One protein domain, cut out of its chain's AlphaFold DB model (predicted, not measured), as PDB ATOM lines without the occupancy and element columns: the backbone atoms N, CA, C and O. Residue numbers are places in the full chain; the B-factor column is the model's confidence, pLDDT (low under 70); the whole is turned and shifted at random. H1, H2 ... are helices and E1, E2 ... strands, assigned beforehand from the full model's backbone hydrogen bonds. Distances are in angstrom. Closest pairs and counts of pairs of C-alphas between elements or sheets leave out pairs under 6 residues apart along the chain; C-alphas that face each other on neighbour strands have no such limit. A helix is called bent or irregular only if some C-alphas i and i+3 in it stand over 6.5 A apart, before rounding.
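This is residues 18 to 117 of the 187 residues of the protein "Malate dehydrogenase (Oxaloacetate-decarboxylating)" of Prauserella isguenensis (UniProt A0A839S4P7). A twisted sheet of four parallel strands has two helices covering one face, the long H1 over E3 and E4 and the short H2 over E2 and E1. The small helices H3 and H4 lie away from that pair, H4 grazing the sheet and H3 off it, and a long loop, residues 94 to 110, joins E3 to E4. The printed part has 100 residues, with four named helices and four named strands in the order H1 E1 H2 E2 H3 H4 E3 E4; the sheet runs E2 E1 E3 E4, and the class is mixed, helices and strands. It is compact, with a radius of gyration of the C-alphas of 12.6 A, and rounded, spanning 31 by 29 by 24 A.

H1, residues 18 to 35, is on the sheet of E2, residues 67 to 71, E1, residues 44 to 48, E3, residues 90 to 93, and E4, residues 111 to 113, at a height over the sheet of 9.8 A. It runs along the strands, at 19 degrees to E3 on the local plane, and its closest C-alphas to E4 are those of Leu 29 and Val 113, 6.4 A apart. H2, residues 56 to 62, is on the same face, at a height over the sheet of 9.9 A. H1, with residues 22 to 26 alone, touches H2 at a steep tilt of 56 degrees, the same way; the closest C-alphas, of Ala 22 and Leu 56, are 5.4 A apart. These are two layers, helices on one face of a sheet. E1, H2 and E2 form a strand-helix-strand unit, two parallel neighbour strands with a helix between, with a right-handed crossover. Within hydrogen-bond range are N 47 and O 69 of E1 and E2, 2.8 A, N 48 and O 92 of E1 and E3, 2.8 A, and N 91 and O 111 of E3 and E4, 2.9 A. H3, residues 73 to 77, is not on the sheet, and H4, residues 81 to 84, only grazes it; the two meet only through their link. E2, H3, H4 and E3 form a split unit, with E1 between its strands, again right-handed. Every O i to N i+4 pair is within hydrogen-bond range in H1 and H2; H3 has 0 of 1, with 1 of 2 O i to N i+3 pairs within range, and H4 is too short for an O i to N i+4 pair.

H1 begins at C-alpha 18 (15.926, 6.671, 13.734) and is 25.5 A long. E1 is 13.0 A and E2 13.3 A long. H3 is irregular, but only just: C-alphas 74 and 77 are 6.9 A apart. E4 ends at C-alpha 113 (5.374, 8.562, 24.431).

The two C-alphas farthest apart, of Arg 35 and Ala 77, are 34.4 A apart. The printed part has no cut, and the link from E3 to E4, 17 residues, is long. Confidence is low, with pLDDT under 70, in residues 96 to 110 and 115 to 116; the mean of the printed part is 82.9.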
ATOM      1  N   GLN A  18      16.917   7.665  13.319       87.62
ATOM      2  CA  GLN A  18      15.926   6.671  13.734       87.62
ATOM      3  C   GLN A  18      16.447   5.802  14.882       87.62
ATOM      4  O   GLN A  18      15.687   5.502  15.800       87.62
ATOM      5  N   ASP A  19      17.727   5.419  14.864       90.31
ATOM      6  CA  ASP A  19      18.326   4.617  15.936       90.31
ATOM      7  C   ASP A  19      18.407   5.424  17.235       90.31
ATOM      8  O   ASP A  19      18.026   4.939  18.299       90.31
ATOM      9  N   THR A  20      18.843   6.683  17.156       92.06
ATOM     10  CA  THR A  20      18.977   7.545  18.339       92.06
ATOM     11  C   THR A  20      17.616   7.930  18.909       92.06
ATOM     12  O   THR A  20      17.427   7.887  20.123       92.06
ATOM     13  N   THR A  21      16.628   8.184  18.047       91.56
ATOM     14  CA  THR A  21      15.230   8.379  18.456       91.56
ATOM     15  C   THR A  21      14.663   7.115  19.103       91.56
ATOM     16  O   THR A  21      13.978   7.211  20.116       91.56
ATOM     17  N   ALA A  22      14.974   5.917  18.588       92.75
ATOM     18  CA  ALA A  22      14.525   4.662  19.197       92.75
ATOM     19  C   ALA A  22      15.097   4.478  20.608       92.75
ATOM     20  O   ALA A  22      14.367   4.055  21.508       92.75
ATOM     21  N   ILE A  23      16.369   4.834  20.811       94.94
ATOM     22  CA  ILE A  23      17.021   4.821  22.128       94.94
ATOM     23  C   ILE A  23      16.297   5.768  23.090       94.94
ATOM     24  O   ILE A  23      15.943   5.353  24.194       94.94
ATOM     25  N   GLY A  24      16.048   7.010  22.663       94.00
ATOM     26  CA  GLY A  24      15.341   8.013  23.460       94.00
ATOM     27  C   GLY A  24      13.927   7.580  23.842       94.00
ATOM     28  O   GLY A  24      13.610   7.526  25.026       94.00
ATOM     29  N   LEU A  25      13.108   7.182  22.861       93.44
ATOM     30  CA  LEU A  25      11.735   6.711  23.094       93.44
ATOM     31  C   LEU A  25      11.692   5.483  24.009       93.44
ATOM     32  O   LEU A  25      10.817   5.377  24.866       93.44
ATOM     33  N   THR A  26      12.643   4.559  23.846       95.50
ATOM     34  CA  THR A  26      12.756   3.394  24.731       95.50
ATOM     35  C   THR A  26      13.056   3.844  26.155       95.50
ATOM     36  O   THR A  26      12.341   3.454  27.070       95.50
ATOM     37  N   ALA A  27      14.059   4.700  26.367       95.50
ATOM     38  CA  ALA A  27      14.397   5.188  27.701       95.50
ATOM     39  C   ALA A  27      13.239   5.950  28.369       95.50
ATOM     40  O   ALA A  27      12.972   5.754  29.558       95.50
ATOM     41  N   GLU A  28      12.528   6.772  27.601       94.00
ATOM     42  CA  GLU A  28      11.370   7.527  28.070       94.00
ATOM     43  C   GLU A  28      10.231   6.592  28.503       94.00
ATOM     44  O   GLU A  28       9.713   6.714  29.616       94.00
ATOM     45  N   LEU A  29       9.906   5.592  27.673       94.56
ATOM     46  CA  LEU A  29       8.908   4.570  27.990       94.56
ATOM     47  C   LEU A  29       9.273   3.799  29.261       94.56
ATOM     48  O   LEU A  29       8.436   3.652  30.152       94.56
ATOM     49  N   LEU A  30      10.504   3.283  29.343       95.44
ATOM     50  CA  LEU A  30      10.960   2.498  30.491       95.44
ATOM     51  C   LEU A  30      10.850   3.317  31.779       95.44
ATOM     52  O   LEU A  30      10.307   2.838  32.775       95.44
ATOM     53  N   THR A  31      11.300   4.572  31.736       93.75
ATOM     54  CA  THR A  31      11.207   5.502  32.863       93.75
ATOM     55  C   THR A  31       9.753   5.727  33.277       93.75
ATOM     56  O   THR A  31       9.432   5.656  34.465       93.75
ATOM     57  N   ALA A  32       8.860   5.964  32.315       91.56
ATOM     58  CA  ALA A  32       7.449   6.205  32.583       91.56
ATOM     59  C   ALA A  32       6.742   4.973  33.180       91.56
ATOM     60  O   ALA A  32       6.037   5.101  34.183       91.56
ATOM     61  N   LEU A  33       6.981   3.773  32.640       92.25
ATOM     62  CA  LEU A  33       6.433   2.521  33.176       92.25
ATOM     63  C   LEU A  33       6.927   2.247  34.602       92.25
ATOM     64  O   LEU A  33       6.124   1.964  35.492       92.25
ATOM     65  N   MET A  34       8.233   2.390  34.845       91.94
ATOM     66  CA  MET A  34       8.818   2.187  36.175       91.94
ATOM     67  C   MET A  34       8.237   3.160  37.209       91.94
ATOM     68  O   MET A  34       7.953   2.763  38.339       91.94
ATOM     69  N   ARG A  35       7.992   4.418  36.826       89.38
ATOM     70  CA  ARG A  35       7.353   5.426  37.694       89.38
ATOM     71  C   ARG A  35       5.897   5.142  37.984       89.38
ATOM     72  O   ARG A  35       5.444   5.377  39.099       89.38
ATOM     73  N   ALA A  36       5.183   4.609  37.001       88.69
ATOM     74  CA  ALA A  36       3.825   4.124  37.185       88.69
ATOM     75  C   ALA A  36       3.768   2.828  38.025       88.69
ATOM     76  O   ALA A  36       2.685   2.273  38.213       88.69
ATOM     77  N   GLY A  37       4.910   2.322  38.517       89.75
ATOM     78  CA  GLY A  37       4.999   1.084  39.292       89.75
ATOM     79  C   GLY A  37       4.726  -0.171  38.461       89.75
ATOM     80  O   GLY A  37       4.412  -1.222  39.021       89.75
ATOM     81  N   ARG A  38       4.811  -0.073  37.128       92.12
ATOM     82  CA  ARG A  38       4.554  -1.179  36.204       92.12
ATOM     83  C   ARG A  38       5.803  -2.033  36.031       92.12
ATOM     84  O   ARG A  38       6.928  -1.535  35.981       92.12
ATOM     85  N   GLN A  39       5.603  -3.342  35.915       93.62
ATOM     86  CA  GLN A  39       6.671  -4.276  35.577       93.62
ATOM     87  C   GLN A  39       6.814  -4.361  34.056       93.62
ATOM     88  O   GLN A  39       5.853  -4.679  33.357       93.62
ATOM     89  N   LEU A  40       8.025  -4.129  33.544       93.00
ATOM     90  CA  LEU A  40       8.311  -4.128  32.100       93.00
ATOM     91  C   LEU A  40       7.864  -5.427  31.409       93.00
ATOM     92  O   LEU A  40       7.217  -5.398  30.368       93.00
ATOM     93  N   ALA A  41       8.139  -6.570  32.042       93.62
ATOM     94  CA  ALA A  41       7.861  -7.894  31.489       93.62
ATOM     95  C   ALA A  41       6.366  -8.253  31.403       93.62
ATOM     96  O   ALA A  41       6.033  -9.244  30.757       93.62
ATOM     97  N   THR A  42       5.486  -7.497  32.065       94.00
ATOM     98  CA  THR A  42       4.029  -7.715  32.056       94.00
ATOM     99  C   THR A  42       3.264  -6.533  31.470       94.00
ATOM    100  O   THR A  42       2.040  -6.552  31.499       94.00
ATOM    101  N   SER A  43       3.963  -5.487  31.020       93.75
ATOM    102  CA  SER A  43       3.330  -4.294  30.462       93.75
ATOM    103  C   SER A  43       2.968  -4.533  28.999       93.75
ATOM    104  O   SER A  43       3.840  -4.934  28.225       93.75
ATOM    105  N   TYR A  44       1.722  -4.246  28.623       94.81
ATOM    106  CA  TYR A  44       1.279  -4.252  27.230       94.81
ATOM    107  C   TYR A  44       1.539  -2.885  26.591       94.81
ATOM    108  O   TYR A  44       0.959  -1.871  26.992       94.81
ATOM    109  N   VAL A  45       2.437  -2.852  25.605       95.12
ATOM    110  CA  VAL A  45       2.867  -1.625  24.922       95.12
ATOM    111  C   VAL A  45       2.403  -1.644  23.475       95.12
ATOM    112  O   VAL A  45       2.753  -2.547  22.722       95.12
ATOM    113  N   VAL A  46       1.672  -0.620  23.040       94.19
ATOM    114  CA  VAL A  46       1.277  -0.486  21.630       94.19
ATOM    115  C   VAL A  46       2.191   0.499  20.913       94.19
ATOM    116  O   VAL A  46       2.340   1.641  21.337       94.19
ATOM    117  N   VAL A  47       2.774   0.082  19.792       93.62
ATOM    118  CA  VAL A  47       3.561   0.939  18.901       93.62
ATOM    119  C   VAL A  47       2.718   1.295  17.679       93.62
ATOM    120  O   VAL A  47       2.480   0.462  16.798       93.62
ATOM    121  N   ALA A  48       2.274   2.548  17.611       90.75
ATOM    122  CA  ALA A  48       1.558   3.085  16.463       90.75
ATOM    123  C   ALA A  48       2.549   3.643  15.434       90.75
ATOM    124  O   ALA A  48       3.392   4.481  15.747       90.75
ATOM    125  N   GLY A  49       2.442   3.186  14.184       86.50
ATOM    126  CA  GLY A  49       3.342   3.608  13.107       86.50
ATOM    127  C   GLY A  49       4.712   2.924  13.130       86.50
ATOM    128  O   GLY A  49       5.678   3.505  12.644       86.50
ATOM    129  N   ALA A  50       4.805   1.693  13.653       82.31
ATOM    130  CA  ALA A  50       6.069   0.954  13.788       82.31
ATOM    131  C   ALA A  50       6.873   0.814  12.476       82.31
ATOM    132  O   ALA A  50       8.096   0.699  12.517       82.31
ATOM    133  N   ASP A  51       6.214   0.874  11.312       83.81
ATOM    134  CA  ASP A  51       6.874   0.834   9.999       83.81
ATOM    135  C   ASP A  51       7.884   1.980   9.796       83.81
ATOM    136  O   ASP A  51       8.829   1.837   9.022       83.81
ATOM    137  N   ALA A  52       7.713   3.105  10.500       83.00
ATOM    138  CA  ALA A  52       8.624   4.244  10.437       83.00
ATOM    139  C   ALA A  52       9.925   4.031  11.237       83.00
ATOM    140  O   ALA A  52      10.910   4.718  10.975       83.00
ATOM    141  N   MET A  53       9.951   3.092  12.192       86.44
ATOM    142  CA  MET A  53      11.107   2.799  13.051       86.44
ATOM    143  C   MET A  53      11.251   1.283  13.268       86.44
ATOM    144  O   MET A  53      10.902   0.763  14.331       86.44
ATOM    145  N   PRO A  54      11.805   0.545  12.288       83.19
ATOM    146  CA  PRO A  54      11.845  -0.920  12.317       83.19
ATOM    147  C   PRO A  54      12.655  -1.508  13.484       83.19
ATOM    148  O   PRO A  54      12.398  -2.637  13.897       83.19
ATOM    149  N   ASN A  55      13.609  -0.753  14.038       88.62
ATOM    150  CA  ASN A  55      14.426  -1.187  15.176       88.62
ATOM    151  C   ASN A  55      13.736  -0.984  16.536       88.62
ATOM    152  O   ASN A  55      14.213  -1.527  17.531       88.62
ATOM    153  N   LEU A  56      12.613  -0.256  16.599       92.25
ATOM    154  CA  LEU A  56      11.962   0.085  17.864       92.25
ATOM    155  C   LEU A  56      11.418  -1.152  18.586       92.25
ATOM    156  O   LEU A  56      11.761  -1.373  19.740       92.25
ATOM    157  N   CYS A  57      10.625  -2.003  17.928       94.12
ATOM    158  CA  CYS A  57      10.090  -3.207  18.578       94.12
ATOM    159  C   CYS A  57      11.196  -4.187  19.029       94.12
ATOM    160  O   CYS A  57      11.147  -4.622  20.180       94.12
ATOM    161  N   PRO A  58      12.217  -4.512  18.204       93.81
ATOM    162  CA  PRO A  58      13.377  -5.276  18.666       93.81
ATOM    163  C   PRO A  58      14.066  -4.667  19.890       93.81
ATOM    164  O   PRO A  58      14.406  -5.396  20.819       93.81
ATOM    165  N   LEU A  59      14.236  -3.344  19.914       95.31
ATOM    166  CA  LEU A  59      14.850  -2.629  21.030       95.31
ATOM    167  C   LEU A  59      14.014  -2.704  22.307       95.31
ATOM    168  O   LEU A  59      14.555  -3.003  23.366       95.31
ATOM    169  N   LEU A  60      12.699  -2.515  22.207       95.38
ATOM    170  CA  LEU A  60      11.776  -2.674  23.334       95.38
ATOM    171  C   LEU A  60      11.837  -4.091  23.919       95.38
ATOM    172  O   LEU A  60      11.870  -4.251  25.140       95.38
ATOM    173  N   MET A  61      11.915  -5.115  23.062       94.31
ATOM    174  CA  MET A  61      12.087  -6.502  23.505       94.31
ATOM    175  C   MET A  61      13.425  -6.722  24.209       94.31
ATOM    176  O   MET A  61      13.459  -7.314  25.288       94.31
ATOM    177  N   ALA A  62      14.522  -6.214  23.640       91.75
ATOM    178  CA  ALA A  62      15.847  -6.289  24.256       91.75
ATOM    179  C   ALA A  62      15.902  -5.551  25.606       91.75
ATOM    180  O   ALA A  62      16.598  -5.989  26.519       91.75
ATOM    181  N   ALA A  63      15.123  -4.478  25.752       92.50
ATOM    182  CA  ALA A  63      14.967  -3.717  26.985       92.50
ATOM    183  C   ALA A  63      14.017  -4.365  28.018       92.50
ATOM    184  O   ALA A  63      13.855  -3.844  29.123       92.50
ATOM    185  N   GLY A  64      13.391  -5.501  27.688       92.44
ATOM    186  CA  GLY A  64      12.598  -6.307  28.620       92.44
ATOM    187  C   GLY A  64      11.076  -6.181  28.497       92.44
ATOM    188  O   GLY A  64      10.372  -6.795  29.303       92.44
ATOM    189  N   ILE A  65      10.555  -5.450  27.507       95.38
ATOM    190  CA  ILE A  65       9.119  -5.444  27.184       95.38
ATOM    191  C   ILE A  65       8.765  -6.746  26.463       95.38
ATOM    192  O   ILE A  65       9.388  -7.099  25.464       95.38
ATOM    193  N   ARG A  66       7.765  -7.477  26.962       91.75
ATOM    194  CA  ARG A  66       7.394  -8.793  26.404       91.75
ATOM    195  C   ARG A  66       6.109  -8.800  25.597       91.75
ATOM    196  O   ARG A  66       5.952  -9.687  24.764       91.75
ATOM    197  N   ASP A  67       5.218  -7.847  25.842       95.00
ATOM    198  CA  ASP A  67       3.930  -7.770  25.164       95.00
ATOM    199  C   ASP A  67       3.848  -6.469  24.361       95.00
ATOM    200  O   ASP A  67       3.769  -5.374  24.922       95.00
ATOM    201  N   ILE A  68       3.962  -6.597  23.036       95.75
ATOM    202  CA  ILE A  68       4.030  -5.470  22.107       95.75
ATOM    203  C   ILE A  68       2.949  -5.626  21.040       95.75
ATOM    204  O   ILE A  68       3.018  -6.516  20.191       95.75
ATOM    205  N   GLY A  69       1.986  -4.710  21.043       94.19
ATOM    206  CA  GLY A  69       1.025  -4.535  19.960       94.19
ATOM    207  C   GLY A  69       1.601  -3.621  18.882       94.19
ATOM    208  O   GLY A  69       2.184  -2.584  19.185       94.19
ATOM    209  N   ILE A  70       1.430  -3.972  17.610       93.38
ATOM    210  CA  ILE A  70       1.810  -3.106  16.488       93.38
ATOM    211  C   ILE A  70       0.538  -2.628  15.808       93.38
ATOM    212  O   ILE A  70      -0.300  -3.439  15.424       93.38
ATOM    213  N   TRP A  71       0.421  -1.317  15.625       91.62
ATOM    214  CA  TRP A  71      -0.676  -0.717  14.878       91.62
ATOM    215  C   TRP A  71      -0.140   0.063  13.681       91.62
ATOM    216  O   TRP A  71       0.748   0.911  13.825       91.62
ATOM    217  N   LYS A  72      -0.689  -0.190  12.493       88.94
ATOM    218  CA  LYS A  72      -0.321   0.516  11.261       88.94
ATOM    219  C   LYS A  72      -1.469   1.390  10.787       88.94
ATOM    220  O   LYS A  72      -2.640   1.078  10.968       88.94
ATOM    221  N   GLN A  73      -1.136   2.462  10.071       84.19
ATOM    222  CA  GLN A  73      -2.151   3.347   9.493       84.19
ATOM    223  C   GLN A  73      -3.081   2.609   8.512       84.19
ATOM    224  O   GLN A  73      -4.247   2.978   8.387       84.19
ATOM    225  N   ALA A  74      -2.587   1.558   7.851       86.25
ATOM    226  CA  ALA A  74      -3.389   0.694   6.986       86.25
ATOM    227  C   ALA A  74      -4.478  -0.082   7.753       86.25
ATOM    228  O   ALA A  74      -5.530  -0.367   7.186       86.25
ATOM    229  N   ASP A  75      -4.266  -0.358   9.045       86.06
ATOM    230  CA  ASP A  75      -5.212  -1.093   9.891       86.06
ATOM    231  C   ASP A  75      -6.383  -0.211  10.340       86.06
ATOM    232  O   ASP A  75      -7.414  -0.721  10.772       86.06
ATOM    233  N   ALA A  76      -6.269   1.115  10.192       86.00
ATOM    234  CA  ALA A  76      -7.223   2.092  10.719       86.00
ATOM    235  C   ALA A  76      -8.666   1.896  10.230       86.00
ATOM    236  O   ALA A  76      -9.601   2.269  10.935       86.00
ATOM    237  N   ALA A  77      -8.847   1.329   9.034       87.81
ATOM    238  CA  ALA A  77     -10.164   1.059   8.464       87.81
ATOM    239  C   ALA A  77     -10.897  -0.104   9.159       87.81
ATOM    240  O   ALA A  77     -12.123  -0.160   9.115       87.81
ATOM    241  N   VAL A  78     -10.155  -1.024   9.783       90.81
ATOM    242  CA  VAL A  78     -10.690  -2.241  10.418       90.81
ATOM    243  C   VAL A  78     -10.600  -2.153  11.939       90.81
ATOM    244  O   VAL A  78     -11.527  -2.554  12.635       90.81
ATOM    245  N   LEU A  79      -9.504  -1.596  12.451       87.00
ATOM    246  CA  LEU A  79      -9.237  -1.417  13.869       87.00
ATOM    247  C   LEU A  79      -8.711   0.009  14.098       87.00
ATOM    248  O   LEU A  79      -7.514   0.265  13.938       87.00
ATOM    249  N   PRO A  80      -9.580   0.971  14.452       88.00
ATOM    250  CA  PRO A  80      -9.155   2.320  14.805       88.00
ATOM    251  C   PRO A  80      -8.156   2.301  15.967       88.00
ATOM    252  O   PRO A  80      -8.302   1.508  16.897       88.00
ATOM    253  N   LEU A  81      -7.180   3.219  15.970       84.69
ATOM    254  CA  LEU A  81      -6.151   3.251  17.019       84.69
ATOM    255  C   LEU A  81      -6.748   3.325  18.431       84.69
ATOM    256  O   LEU A  81      -6.262   2.644  19.322       84.69
ATOM    257  N   ALA A  82      -7.822   4.098  18.623       84.69
ATOM    258  CA  ALA A  82      -8.499   4.218  19.915       84.69
ATOM    259  C   ALA A  82      -8.960   2.862  20.483       84.69
ATOM    260  O   ALA A  82      -8.963   2.679  21.694       84.69
ATOM    261  N   GLN A  83      -9.313   1.909  19.617       86.19
ATOM    262  CA  GLN A  83      -9.651   0.545  20.026       86.19
ATOM    263  C   GLN A  83      -8.396  -0.312  20.220       86.19
ATOM    264  O   GLN A  83      -8.330  -1.095  21.157       86.19
ATOM    265  N   ALA A  84      -7.380  -0.145  19.368       86.75
ATOM    266  CA  ALA A  84      -6.132  -0.906  19.459       86.75
ATOM    267  C   ALA A  84      -5.340  -0.643  20.754       86.75
ATOM    268  O   ALA A  84      -4.632  -1.529  21.228       86.75
ATOM    269  N   ILE A  85      -5.458   0.561  21.321       89.25
ATOM    270  CA  ILE A  85      -4.780   0.955  22.568       89.25
ATOM    271  C   ILE A  85      -5.592   0.632  23.827       89.25
ATOM    272  O   ILE A  85      -5.133   0.899  24.937       89.25
ATOM    273  N   GLN A  86      -6.803   0.091  23.680       88.00
ATOM    274  CA  GLN A  86      -7.645  -0.239  24.822       88.00
ATOM    275  C   GLN A  86      -6.971  -1.333  25.662       88.00
ATOM    276  O   GLN A  86      -6.657  -2.410  25.162       88.00
ATOM    277  N   GLY A  87      -6.737  -1.044  26.946       86.12
ATOM    278  CA  GLY A  87      -6.031  -1.949  27.859       86.12
ATOM    279  C   GLY A  87      -4.503  -1.925  27.747       86.12
ATOM    280  O   GLY A  87      -3.851  -2.688  28.453       86.12
ATOM    281  N   ALA A  88      -3.923  -1.063  26.905       90.56
ATOM    282  CA  ALA A  88      -2.479  -0.848  26.874       90.56
ATOM    283  C   ALA A  88      -2.003  -0.114  28.134       90.56
ATOM    284  O   ALA A  88      -2.575   0.903  28.532       90.56
ATOM    285  N   ASP A  89      -0.916  -0.596  28.738       91.44
ATOM    286  CA  ASP A  89      -0.232   0.119  29.817       91.44
ATOM    287  C   ASP A  89       0.467   1.372  29.273       91.44
ATOM    288  O   ASP A  89       0.527   2.400  29.954       91.44
ATOM    289  N   ALA A  90       0.960   1.301  28.031       91.44
ATOM    290  CA  ALA A  90       1.603   2.412  27.351       91.44
ATOM    291  C   ALA A  90       1.420   2.383  25.829       91.44
ATOM    292  O   ALA A  90       1.239   1.330  25.216       91.44
ATOM    293  N   VAL A  91       1.536   3.556  25.209       91.62
ATOM    294  CA  VAL A  91       1.531   3.724  23.754       91.62
ATOM    295  C   VAL A  91       2.743   4.538  23.329       91.62
ATOM    296  O   VAL A  91       2.990   5.609  23.879       91.62
ATOM    297  N   ILE A  92       3.464   4.052  22.320       91.12
ATOM    298  CA  ILE A  92       4.435   4.849  21.572       91.12
ATOM    299  C   ILE A  92       3.792   5.234  20.243       91.12
ATOM    300  O   ILE A  92       3.537   4.369  19.402       91.12
ATOM    301  N   ASP A  93       3.535   6.523  20.043       88.44
ATOM    302  CA  ASP A  93       3.026   7.039  18.774       88.44
ATOM    303  C   ASP A  93       4.175   7.611  17.945       88.44
ATOM    304  O   ASP A  93       4.611   8.737  18.159       88.44
ATOM    305  N   VAL A  94       4.683   6.819  17.000       85.31
ATOM    306  CA  VAL A  94       5.798   7.202  16.111       85.31
ATOM    307  C   VAL A  94       5.307   8.061  14.939       85.31
ATOM    308  O   VAL A  94       6.094   8.578  14.148       85.31
ATOM    309  N   ARG A  95       3.989   8.212  14.780       80.69
ATOM    310  CA  ARG A  95       3.419   9.001  13.692       80.69
ATOM    311  C   ARG A  95       3.637  10.467  14.036       80.69
ATOM    312  O   ARG A  95       3.009  10.980  14.955       80.69
ATOM    313  N   ASP A  96       4.509  11.128  13.282       60.12
ATOM    314  CA  ASP A  96       4.746  12.564  13.395       60.12
ATOM    315  C   ASP A  96       3.417  13.327  13.316       60.12
ATOM    316  O   ASP A  96       2.769  13.401  12.265       60.12
ATOM    317  N   ARG A  97       2.964  13.825  14.468       52.34
ATOM    318  CA  ARG A  97       1.800  14.692  14.572       52.34
ATOM    319  C   ARG A  97       2.034  15.702  15.680       52.34
ATOM    320  O   ARG A  97       1.920  15.391  16.863       52.34
ATOM    321  N   ALA A  98       2.161  16.956  15.257       44.56
ATOM    322  CA  ALA A  98       1.903  18.185  16.011       44.56
ATOM    323  C   ALA A  98       0.461  18.276  16.585       44.56
ATOM    324  O   ALA A  98      -0.118  19.352  16.715       44.56
ATOM    325  N   SER A  99      -0.189  17.141  16.838       42.72
ATOM    326  CA  SER A  99      -1.594  17.003  17.203       42.72
ATOM    327  C   SER A  99      -1.814  15.633  17.851       42.72
ATOM    328  O   SER A  99      -2.533  14.791  17.312       42.72
ATOM    329  N   SER A 100      -1.176  15.373  18.992       42.44
ATOM    330  CA  SER A 100      -1.649  14.306  19.877       42.44
ATOM    331  C   SER A 100      -2.993  14.757  20.462       42.44
ATOM    332  O   SER A 100      -3.041  15.822  21.084       42.44
ATOM    333  N   PRO A 101      -4.100  14.021  20.270       42.44
ATOM    334  CA  PRO A 101      -5.360  14.343  20.918       42.44
ATOM    335  C   PRO A 101      -5.265  13.914  22.386       42.44
ATOM    336  O   PRO A 101      -5.657  12.811  22.751       42.44
ATOM    337  N   HIS A 102      -4.716  14.780  23.230       45.69
ATOM    338  CA  HIS A 102      -4.906  14.694  24.672       45.69
ATOM    339  C   HIS A 102      -6.023  15.650  25.066       45.69
ATOM    340  O   HIS A 102      -5.738  16.772  25.462       45.69
ATOM    341  N   ASP A 103      -7.274  15.207  24.934       41.66
ATOM    342  CA  ASP A 103      -8.297  15.521  25.935       41.66
ATOM    343  C   ASP A 103      -9.530  14.624  25.751       41.66
ATOM    344  O   ASP A 103     -10.421  14.912  24.955       41.66
ATOM    345  N   SER A 104      -9.574  13.497  26.457       36.62
ATOM    346  CA  SER A 104     -10.836  12.815  26.768       36.62
ATOM    347  C   SER A 104     -10.550  11.716  27.784       36.62
ATOM    348  O   SER A 104      -9.843  10.755  27.492       36.62
ATOM    349  N   GLY A 105     -11.026  11.938  29.007       40.31
ATOM    350  CA  GLY A 105     -10.658  11.181  30.192       40.31
ATOM    351  C   GLY A 105     -11.190   9.750  30.291       40.31
ATOM    352  O   GLY A 105     -11.979   9.282  29.482       40.31
ATOM    353  N   ILE A 106     -10.746   9.126  31.388       43.88
ATOM    354  CA  ILE A 106     -11.294   7.933  32.053       43.88
ATOM    355  C   ILE A 106     -11.415   6.686  31.150       43.88
ATOM    356  O   ILE A 106     -12.510   6.173  30.991       43.88
ATOM    357  N   ASP A 107     -10.300   6.253  30.542       52.16
ATOM    358  CA  ASP A 107      -9.954   4.856  30.131       52.16
ATOM    359  C   ASP A 107      -8.857   4.813  29.032       52.16
ATOM    360  O   ASP A 107      -8.806   3.920  28.185       52.16
ATOM    361  N   GLY A 108      -7.955   5.801  29.005       53.44
ATOM    362  CA  GLY A 108      -6.812   5.826  28.084       53.44
ATOM    363  C   GLY A 108      -5.568   5.122  28.649       53.44
ATOM    364  O   GLY A 108      -5.493   4.899  29.860       53.44
ATOM    365  N   PRO A 109      -4.569   4.806  27.803       56.34
ATOM    366  CA  PRO A 109      -3.294   4.257  28.259       56.34
ATOM    367  C   PRO A 109      -2.644   5.173  29.298       56.34
ATOM    368  O   PRO A 109      -2.682   6.400  29.179       56.34
ATOM    369  N   SER A 110      -2.020   4.571  30.313       63.31
ATOM    370  CA  SER A 110      -1.434   5.319  31.431       63.31
ATOM    371  C   SER A 110      -0.208   6.141  31.023       63.31
ATOM    372  O   SER A 110       0.176   7.056  31.750       63.31
ATOM    373  N   VAL A 111       0.423   5.800  29.896       70.31
ATOM    374  CA  VAL A 111       1.643   6.430  29.390       70.31
ATOM    375  C   VAL A 111       1.532   6.596  27.876       70.31
ATOM    376  O   VAL A 111       1.280   5.630  27.159       70.31
ATOM    377  N   VAL A 112       1.761   7.811  27.381       74.81
ATOM    378  CA  VAL A 112       1.893   8.095  25.948       74.81
ATOM    379  C   VAL A 112       3.258   8.722  25.716       74.81
ATOM    380  O   VAL A 112       3.586   9.726  26.342       74.81
ATOM    381  N   VAL A 113       4.039   8.113  24.830       77.75
ATOM    382  CA  VAL A 113       5.374   8.562  24.431       77.75
ATOM    383  C   VAL A 113       5.335   8.884  22.939       77.75
ATOM    384  O   VAL A 113       4.803   8.103  22.148       77.75
ATOM    385  N   ALA A 114       5.881  10.028  22.541       72.31
ATOM    386  CA  ALA A 114       5.906  10.462  21.148       72.31
ATOM    387  C   ALA A 114       7.269  11.087  20.813       72.31
ATOM    388  O   ALA A 114       7.867  11.720  21.680       72.31
ATOM    389  N   PRO A 115       7.747  11.003  19.557       66.19
ATOM    390  CA  PRO A 115       9.024  11.581  19.126       66.19
ATOM    391  C   PRO A 115       8.996  13.119  19.026       66.19
ATOM    392  O   PRO A 115       9.830  13.716  18.354       66.19
ATOM    393  N   ASN A 116       8.030  13.769  19.677       66.88
ATOM    394  CA  ASN A 116       7.789  15.205  19.575       66.88
ATOM    395  C   ASN A 116       8.760  16.030  20.431       66.88
ATOM    396  O   ASN A 116       8.847  17.240  20.232       66.88
ATOM    397  N   ASP A 117       9.470  15.403  21.375       71.31
ATOM    398  CA  ASP A 117      10.563  16.040  22.105       71.31
ATOM    399  C   ASP A 117      11.885  15.838  21.333       71.31
ATOM    400  O   ASP A 117      12.397  14.715  21.266       71.31
TER     401      ASP A 117